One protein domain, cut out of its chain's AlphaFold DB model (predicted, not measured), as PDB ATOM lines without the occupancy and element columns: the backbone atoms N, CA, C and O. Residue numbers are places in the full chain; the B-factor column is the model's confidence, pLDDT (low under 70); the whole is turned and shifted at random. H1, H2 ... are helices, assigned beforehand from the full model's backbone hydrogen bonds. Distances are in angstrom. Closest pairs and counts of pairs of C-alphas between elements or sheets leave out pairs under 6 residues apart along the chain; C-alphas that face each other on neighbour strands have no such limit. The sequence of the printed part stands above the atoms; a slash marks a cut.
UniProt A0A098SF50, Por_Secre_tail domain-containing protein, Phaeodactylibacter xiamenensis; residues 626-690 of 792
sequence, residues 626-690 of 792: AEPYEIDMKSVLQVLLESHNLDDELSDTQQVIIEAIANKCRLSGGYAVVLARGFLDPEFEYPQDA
ATOM      1  N   ALA A 626     130.793  54.508 373.338       93.62
ATOM      2  CA  ALA A 626     130.258  53.204 373.733       93.62
ATOM      3  C   ALA A 626     130.301  53.001 375.247       93.62
ATOM      4  O   ALA A 626     129.371  52.429 375.818       93.62
ATOM      5  N   GLU A 627     131.355  53.496 375.893       95.62
ATOM      6  CA  GLU A 627     131.575  53.268 377.314       95.62
ATOM      7  C   GLU A 627     130.831  54.298 378.183       95.62
ATOM      8  O   GLU A 627     130.684  55.456 377.781       95.62
ATOM      9  N   PRO A 628     130.372  53.935 379.399       94.12
ATOM     10  CA  PRO A 628     129.591  54.838 380.248       94.12
ATOM     11  C   PRO A 628     130.265  56.189 380.530       94.12
ATOM     12  O   PRO A 628     129.602  57.220 380.476       94.12
ATOM     13  N   TYR A 629     131.577  56.200 380.778       92.94
ATOM     14  CA  TYR A 629     132.350  57.422 381.039       92.94
ATOM     15  C   TYR A 629     132.561  58.282 379.780       92.94
ATOM     16  O   TYR A 629     132.679  59.502 379.880       92.94
ATOM     17  N   GLU A 630     132.553  57.685 378.585       96.38
ATOM     18  CA  GLU A 630     132.586  58.424 377.316       96.38
ATOM     19  C   GLU A 630     131.235  59.066 377.012       96.38
ATOM     20  O   GLU A 630     131.176  60.212 376.569       96.38
ATOM     21  N   ILE A 631     130.148  58.324 377.267       97.12
ATOM     22  CA  ILE A 631     128.775  58.828 377.171       97.12
ATOM     23  C   ILE A 631     128.614  60.024 378.105       97.12
ATOM     24  O   ILE A 631     128.161  61.078 377.664       97.12
ATOM     25  N   ASP A 632     129.056  59.886 379.357       96.81
ATOM     26  CA  ASP A 632     129.017  60.964 380.340       96.81
ATOM     27  C   ASP A 632     129.835  62.172 379.882       96.81
ATOM     28  O   ASP A 632     129.330  63.293 379.896       96.81
ATOM     29  N   MET A 633     131.067  61.966 379.406       95.94
ATOM     30  CA  MET A 633     131.897  63.068 378.922       95.94
ATOM     31  C   MET A 633     131.245  63.792 377.743       95.94
ATOM     32  O   MET A 633     131.163  65.019 377.733       95.94
ATOM     33  N   LYS A 634     130.729  63.042 376.763       97.62
ATOM     34  CA  LYS A 634     130.011  63.612 375.620       97.62
ATOM     35  C   LYS A 634     128.788  64.410 376.073       97.62
ATOM     36  O   LYS A 634     128.560  65.498 375.550       97.62
ATOM     37  N   SER A 635     128.030  63.914 377.052       97.75
ATOM     38  CA  SER A 635     126.889  64.634 377.622       97.75
ATOM     39  C   SER A 635     127.301  65.928 378.327       97.75
ATOM     40  O   SER A 635     126.663  66.953 378.102       97.75
ATOM     41  N   VAL A 636     128.385  65.928 379.111       96.75
ATOM     42  CA  VAL A 636     128.894  67.150 379.762       96.75
ATOM     43  C   VAL A 636     129.355  68.174 378.729       96.75
ATOM     44  O   VAL A 636     128.985  69.343 378.819       96.75
ATOM     45  N   LEU A 637     130.110  67.752 377.710       96.50
ATOM     46  CA  LEU A 637     130.546  68.645 376.633       96.50
ATOM     47  C   LEU A 637     129.368  69.179 375.811       96.50
ATOM     48  O   LEU A 637     129.396  70.325 375.369       96.50
ATOM     49  N   GLN A 638     128.318  68.379 375.627       96.75
ATOM     50  CA  GLN A 638     127.107  68.834 374.957       96.75
ATOM     51  C   GLN A 638     126.422  69.942 375.763       96.75
ATOM     52  O   GLN A 638     126.114  70.987 375.191       96.75
ATOM     53  N   VAL A 639     126.254  69.752 377.078       95.44
ATOM     54  CA  VAL A 639     125.723  70.796 377.967       95.44
ATOM     55  C   VAL A 639     126.600  72.046 377.901       95.44
ATOM     56  O   VAL A 639     126.071  73.128 377.686       95.44
ATOM     57  N   LEU A 640     127.928  71.897 377.970       92.81
ATOM     58  CA  LEU A 640     128.895  72.999 377.888       92.81
ATOM     59  C   LEU A 640     128.750  73.842 376.616       92.81
ATOM     60  O   LEU A 640     128.777  75.071 376.669       92.81
ATOM     61  N   LEU A 641     128.583  73.192 375.465       93.81
ATOM     62  CA  LEU A 641     128.388  73.874 374.187       93.81
ATOM     63  C   LEU A 641     126.990  74.496 374.068       93.81
ATOM     64  O   LEU A 641     126.798  75.497 373.372       93.81
ATOM     65  N   GLU A 642     125.977  73.887 374.680       91.12
ATOM     66  CA  GLU A 642     124.609  74.406 374.695       91.12
ATOM     67  C   GLU A 642     124.434  75.594 375.643       91.12
ATOM     68  O   GLU A 642     123.703  76.513 375.287       91.12
ATOM     69  N   SER A 643     125.151  75.617 376.765       88.62
ATOM     70  CA  SER A 643     125.141  76.683 377.774       88.62
ATOM     71  C   SER A 643     126.238  77.732 377.553       88.62
ATOM     72  O   SER A 643     126.645  78.417 378.486       88.62
ATOM     73  N   HIS A 644     126.794  77.826 376.342       83.31
ATOM     74  CA  HIS A 644     127.949  78.684 376.077       83.31
ATOM     75  C   HIS A 644     127.677  80.179 376.364       83.31
ATOM     76  O   HIS A 644     128.591  80.907 376.764       83.31
ATOM     77  N   ASN A 645     126.443  80.645 376.172       74.25
ATOM     78  CA  ASN A 645     126.079  82.019 376.496       74.25
ATOM     79  C   ASN A 645     126.041  82.175 378.024       74.25
ATOM     80  O   ASN A 645     125.186  81.598 378.681       74.25
ATOM     81  N   LEU A 646     126.969  82.963 378.571       51.19
ATOM     82  CA  LEU A 646     127.216  83.130 380.014       51.19
ATOM     83  C   LEU A 646     126.020  83.664 380.831       51.19
ATOM     84  O   LEU A 646     126.089  83.662 382.056       51.19
ATOM     85  N   ASP A 647     124.948  84.104 380.172       56.41
ATOM     86  CA  ASP A 647     123.728  84.614 380.807       56.41
ATOM     87  C   ASP A 647     122.619  83.551 380.956       56.41
ATOM     88  O   ASP A 647     121.594  83.828 381.583       56.41
ATOM     89  N   ASP A 648     122.790  82.348 380.394       60.25
ATOM     90  CA  ASP A 648     121.777  81.293 380.450       60.25
ATOM     91  C   ASP A 648     122.062  80.333 381.622       60.25
ATOM     92  O   ASP A 648     123.025  79.565 381.610       60.25
ATOM     93  N   GLU A 649     121.194  80.354 382.640       79.50
ATOM     94  CA  GLU A 649     121.121  79.282 383.642       79.50
ATOM     95  C   GLU A 649     120.949  77.923 382.934       79.50
ATOM     96  O   GLU A 649     120.266  77.826 381.908       79.50
ATOM     97  N   LEU A 650     121.540  76.854 383.486       87.19
ATOM     98  CA  LEU A 650     121.313  75.505 382.969       87.19
ATOM     99  C   LEU A 650     119.806  75.225 382.942       87.19
ATOM    100  O   LEU A 650     119.119  75.351 383.955       87.19
ATOM    101  N   SER A 651     119.281  74.813 381.787       90.69
ATOM    102  CA  SER A 651     117.879  74.393 381.704       90.69
ATOM    103  C   SER A 651     117.617  73.213 382.644       90.69
ATOM    104  O   SER A 651     118.516  72.409 382.883       90.69
ATOM    105  N   ASP A 652     116.371  73.020 383.092       91.50
ATOM    106  CA  ASP A 652     115.996  71.889 383.961       91.50
ATOM    107  C   ASP A 652     116.505  70.535 383.429       91.50
ATOM    108  O   ASP A 652     116.892  69.652 384.190       91.50
ATOM    109  N   THR A 653     116.536  70.368 382.102       92.81
ATOM    110  CA  THR A 653     117.044  69.142 381.468       92.81
ATOM    111  C   THR A 653     118.566  69.034 381.569       92.81
ATOM    112  O   THR A 653     119.078  67.967 381.903       92.81
ATOM    113  N   GLN A 654     119.296  70.123 381.318       94.19
ATOM    114  CA  GLN A 654     120.758  70.162 381.432       94.19
ATOM    115  C   GLN A 654     121.208  70.008 382.887       94.19
ATOM    116  O   GLN A 654     122.107  69.218 383.160       94.19
ATOM    117  N   GLN A 655     120.531  70.680 383.818       93.94
ATOM    118  CA  GLN A 655     120.756  70.557 385.255       93.94
ATOM    119  C   GLN A 655     120.614  69.099 385.708       93.94
ATOM    120  O   GLN A 655     121.491  68.578 386.388       93.94
ATOM    121  N   VAL A 656     119.554  68.402 385.280       94.44
ATOM    122  CA  VAL A 656     119.356  66.978 385.602       94.44
ATOM    123  C   VAL A 656     120.469  66.099 385.022       94.44
ATOM    124  O   VAL A 656     120.912  65.172 385.699       94.44
ATOM    125  N   ILE A 657     120.943  66.377 383.801       95.75
ATOM    126  CA  ILE A 657     122.063  65.640 383.188       95.75
ATOM    127  C   ILE A 657     123.348  65.844 384.000       95.75
ATOM    128  O   ILE A 657     124.004  64.867 384.365       95.75
ATOM    129  N   ILE A 658     123.688  67.095 384.317       95.81
ATOM    130  CA  ILE A 658     124.891  67.441 385.078       95.81
ATOM    131  C   ILE A 658     124.824  66.873 386.500       95.81
ATOM    132  O   ILE A 658     125.773  66.220 386.925       95.81
ATOM    133  N   GLU A 659     123.702  67.018 387.212       93.81
ATOM    134  CA  GLU A 659     123.507  66.424 388.543       93.81
ATOM    135  C   GLU A 659     123.636  64.898 388.504       93.81
ATOM    136  O   GLU A 659     124.253  64.308 389.393       93.81
ATOM    137  N   ALA A 660     123.088  64.238 387.481       95.25
ATOM    138  CA  ALA A 660     123.188  62.789 387.349       95.25
ATOM    139  C   ALA A 660     124.637  62.316 387.161       95.25
ATOM    140  O   ALA A 660     124.999  61.273 387.700       95.25
ATOM    141  N   ILE A 661     125.463  63.067 386.425       95.69
ATOM    142  CA  ILE A 661     126.878  62.738 386.193       95.69
ATOM    143  C   ILE A 661     127.733  63.114 387.411       95.69
ATOM    144  O   ILE A 661     128.542  62.306 387.857       95.69
ATOM    145  N   ALA A 662     127.515  64.289 388.006       92.56
ATOM    146  CA  ALA A 662     128.240  64.765 389.185       92.56
ATOM    147  C   ALA A 662     128.074  63.839 390.405       92.56
ATOM    148  O   ALA A 662     129.021  63.644 391.170       92.56
ATOM    149  N   ASN A 663     126.893  63.222 390.551       91.25
ATOM    150  CA  ASN A 663     126.582  62.252 391.605       91.25
ATOM    151  C   ASN A 663     127.109  60.830 391.334       91.25
ATOM    152  O   ASN A 663     126.844  59.924 392.127       91.25
ATOM    153  N   LYS A 664     127.828  60.581 390.232       91.69
ATOM    154  CA  LYS A 664     128.512  59.296 390.023       91.69
ATOM    155  C   LYS A 664     129.799  59.239 390.842       91.69
ATOM    156  O   LYS A 664     130.402  60.259 391.168       91.69
ATOM    157  N   CYS A 665     130.246  58.019 391.129       88.06
ATOM    158  CA  CYS A 665     131.566  57.795 391.708       88.06
ATOM    159  C   CYS A 665     132.652  58.280 390.734       88.06
ATOM    160  O   CYS A 665     132.695  57.835 389.576       88.06
ATOM    161  N   ARG A 666     133.564  59.136 391.220       86.69
ATOM    162  CA  ARG A 666     134.689  59.690 390.449       86.69
ATOM    163  C   ARG A 666     135.524  58.617 389.746       86.69
ATOM    164  O   ARG A 666     135.870  58.796 388.583       86.69
ATOM    165  N   LEU A 667     135.806  57.493 390.415       81.19
ATOM    166  CA  LEU A 667     136.637  56.421 389.848       81.19
ATOM    167  C   LEU A 667     135.954  55.704 388.672       81.19
ATOM    168  O   LEU A 667     136.624  55.330 387.719       81.19
ATOM    169  N   SER A 668     134.626  55.538 388.706       84.44
ATOM    170  CA  SER A 668     133.871  54.871 387.631       84.44
ATOM    171  C   SER A 668     133.436  55.799 386.497       84.44
ATOM    172  O   SER A 668     133.255  55.334 385.375       84.44
ATOM    173  N   GLY A 669     133.230  57.084 386.790       83.81
ATOM    174  CA  GLY A 669     132.775  58.068 385.806       83.81
ATOM    175  C   GLY A 669     133.903  58.880 385.166       83.81
ATOM    176  O   GLY A 669     133.659  59.595 384.199       83.81
ATOM    177  N   GLY A 670     135.136  58.772 385.675       85.06
ATOM    178  CA  GLY A 670     136.295  59.445 385.091       85.06
ATOM    179  C   GLY A 670     136.128  60.965 385.060       85.06
ATOM    180  O   GLY A 670     135.443  61.549 385.908       85.06
ATOM    181  N   TYR A 671     136.837  61.624 384.142       86.69
ATOM    182  CA  TYR A 671     136.980  63.087 384.121       86.69
ATOM    183  C   TYR A 671     135.653  63.836 383.926       86.69
ATOM    184  O   TYR A 671     135.485  64.945 384.432       86.69
ATOM    185  N   ALA A 672     134.669  63.197 383.287       90.62
ATOM    186  CA  ALA A 672     133.324  63.739 383.111       90.62
ATOM    187  C   ALA A 672     132.660  64.126 384.442       90.62
ATOM    188  O   ALA A 672     131.996  65.156 384.524       90.62
ATOM    189  N   VAL A 673     132.886  63.339 385.502       88.19
ATOM    190  CA  VAL A 673     132.365  63.628 386.848       88.19
ATOM    191  C   VAL A 673     132.963  64.920 387.393       88.19
ATOM    192  O   VAL A 673     132.235  65.736 387.945       88.19
ATOM    193  N   VAL A 674     134.264  65.149 387.200       84.06
ATOM    194  CA  VAL A 674     134.935  66.379 387.662       84.06
ATOM    195  C   VAL A 674     134.361  67.595 386.960       84.06
ATOM    196  O   VAL A 674     134.003  68.568 387.618       84.06
ATOM    197  N   LEU A 675     134.227  67.523 385.635       84.00
ATOM    198  CA  LEU A 675     133.664  68.626 384.868       84.00
ATOM    199  C   LEU A 675     132.211  68.901 385.257       84.00
ATOM    200  O   LEU A 675     131.866  70.055 385.484       84.00
ATOM    201  N   ALA A 676     131.383  67.863 385.405       90.44
ATOM    202  CA  ALA A 676     129.997  68.017 385.844       90.44
ATOM    203  C   ALA A 676     129.892  68.675 387.230       90.44
ATOM    204  O   ALA A 676     129.037  69.527 387.443       90.44
ATOM    205  N   ARG A 677     130.784  68.340 388.166       87.50
ATOM    206  CA  ARG A 677     130.828  68.987 389.488       87.50
ATOM    207  C   ARG A 677     131.225  70.458 389.399       87.50
ATOM    208  O   ARG A 677     130.643  71.276 390.104       87.50
ATOM    209  N   GLY A 678     132.133  70.798 388.482       81.69
ATOM    210  CA  GLY A 678     132.523  72.181 388.201       81.69
ATOM    211  C   GLY A 678     131.386  73.069 387.675       81.69
ATOM    212  O   GLY A 678     131.442  74.277 387.863       81.69
ATOM    213  N   PHE A 679     130.345  72.494 387.062       82.88
ATOM    214  CA  PHE A 679     129.141  73.231 386.649       82.88
ATOM    215  C   PHE A 679     128.191  73.580 387.796       82.88
ATOM    216  O   PHE A 679     127.396  74.505 387.656       82.88
ATOM    217  N   LEU A 680     128.202  72.796 388.875       84.75
ATOM    218  CA  LEU A 680     127.249  72.930 389.973       84.75
ATOM    219  C   LEU A 680     127.827  73.831 391.060       84.75
ATOM    220  O   LEU A 680     127.513  75.014 391.135       84.75
ATOM    221  N   ASP A 681     128.674  73.244 391.895       73.50
ATOM    222  CA  ASP A 681     129.362  73.886 393.002       73.50
ATOM    223  C   ASP A 681     130.626  73.057 393.292       73.50
ATOM    224  O   ASP A 681     130.510  71.887 393.691       73.50
ATOM    225  N   PRO A 682     131.827  73.604 393.041       60.44
ATOM    226  CA  PRO A 682     133.080  72.897 393.271       60.44
ATOM    227  C   PRO A 682     133.398  72.697 394.762       60.44
ATOM    228  O   PRO A 682     134.226  71.843 395.072       60.44
ATOM    229  N   GLU A 683     132.756  73.433 395.679       58.38
ATOM    230  CA  GLU A 683     132.964  73.307 397.132       58.38
ATOM    231  C   GLU A 683     132.086  72.218 397.772       58.38
ATOM    232  O   GLU A 683     132.260  71.870 398.943       58.38
ATOM    233  N   PHE A 684     131.143  71.650 397.016       70.25
ATOM    234  CA  PHE A 684     130.251  70.610 397.514       70.25
ATOM    235  C   PHE A 684     130.975  69.259 397.628       70.25
ATOM    236  O   PHE A 684     131.485  68.720 396.645       70.25
ATOM    237  N   GLU A 685     130.986  68.661 398.822       70.56
ATOM    238  CA  GLU A 685     131.465  67.288 399.009       70.56
ATOM    239  C   GLU A 685     130.443  66.289 398.450       70.56
ATOM    240  O   GLU A 685     129.295  66.242 398.893       70.56
ATOM    241  N   TYR A 686     130.863  65.454 397.497       78.00
ATOM    242  CA  TYR A 686     130.009  64.435 396.881       78.00
ATOM    243  C   TYR A 686     130.132  63.113 397.656       78.00
ATOM    244  O   TYR A 686     131.170  62.449 397.563       78.00
ATOM    245  N   PRO A 687     129.092  62.678 398.400       73.12
ATOM    246  CA  PRO A 687     129.173  61.503 399.275       73.12
ATOM    247  C   PRO A 687     129.548  60.212 398.541       73.12
ATOM    248  O   PRO A 687     130.116  59.298 399.132       73.12
ATOM    249  N   GLN A 688     129.256  60.144 397.240       76.75
ATOM    250  CA  GLN A 688     129.498  58.974 396.399       76.75
ATOM    251  C   GLN A 688     130.990  58.698 396.163       76.75
ATOM    252  O   GLN A 688     131.336  57.597 395.735       76.75
ATOM    253  N   ASP A 689     131.878  59.648 396.477       72.06
ATOM    254  CA  ASP A 689     133.325  59.418 396.445       72.06
ATOM    255  C   ASP A 689     133.807  58.554 397.616       72.06
ATOM    256  O   ASP A 689     134.753  57.781 397.458       72.06
ATOM    257  N   ALA A 690     133.122  58.604 398.764       67.38
ATOM    258  CA  ALA A 690     133.403  57.716 399.894       67.38
ATOM    259  C   ALA A 690     133.013  56.256 399.586       67.38
ATOM    260  O   ALA A 690     133.646  55.322 400.081       67.38
TER     261      ALA A 690
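What this domain is: This is residues 626 to 690 of the 792 residues of the protein "Por_Secre_tail domain-containing protein" of Phaeodactylibacter xiamenensis (UniProt A0A098SF50). Three helices, H1, H2 and H4, pack on one another in a triangle with their lines crossed, H1 and H2 making a helical hairpin whose connecting residues 644 to 649 stick out. Two short helices, H3 and H5, lie away from that outstanding loop, H3 packing on the beginning of H1 and H5 reached by a link that runs out from the end of H4. The printed part has 65 residues with five named helices, H1 to H5 in order along the chain, and no named strand; the class is all helix. It is compact, with a radius of gyration of the C-alphas of 11.4 A, and its outline is flat, spanning 34 by 30 by 16 A.

Where its parts are: H1, residues 628 to 642, begins at C-alpha 628 at (129.591, 54.838, 380.248) and is 20.9 A long from first to last C-alpha. H2, residues 652 to 662, is 15.1 A long and begins at C-alpha 652 at (115.996, 71.889, 383.961). H3, residues 666 to 669, is 5.3 A long. H4, residues 671 to 680, is 15.0 A long. H5, residues 687 to 690, is 5.7 A long and ends at C-alpha 690 at (133.403, 57.716, 399.894).

How they stand to each other: H1 is the hub, touching H2, H3 and H4. H1 and H2 form a hairpin and run opposite ways at a steep tilt of 39 degrees; their closest C-alphas, those of Val 639 and Gln 654, are 6.1 A apart. H1 touches H3 with residues 628 to 632 alone, the closest C-alphas being those of Tyr 629 and Gly 669 at 4.8 A. H1 and H4 touch and run the same way at a steep tilt of 39 degrees, with the C-alphas of Met 633 and Ala 672 closest at 4.5 A. H2 and H4 touch and run opposite ways at a steep tilt of 49 degrees; their closest C-alphas, those of Ala 662 and Val 673, are 4.9 A apart. The packing of the helices is mostly crossed, none of these three tilts being shallow. H3 and H5 only just touch, with 3 pairs of C-alphas within 8 A, the closest those of Arg 666 and Asp 689 at 6.2 A. H5 is apart from H1, H2 and H4. In H1 and H2 every O i to N i+4 pair is within hydrogen-bond range, in H4 5 of 6 are, and H3 and H5 are too short for such a pair.

The domain as a whole: The two C-alphas farthest apart, those of Asn 645 and Ala 690, are 34.5 A apart. The printed part has no cut. The links from H2 to H3 and from H3 to H4 are tight, those from H1 to H2 and from H4 to H5 are short, and no link is long. Residues 644 to 649 stand free. The mean pLDDT of the printed part is 85.9, and residues 646 to 648, 682 to 683 and 690 are under 70.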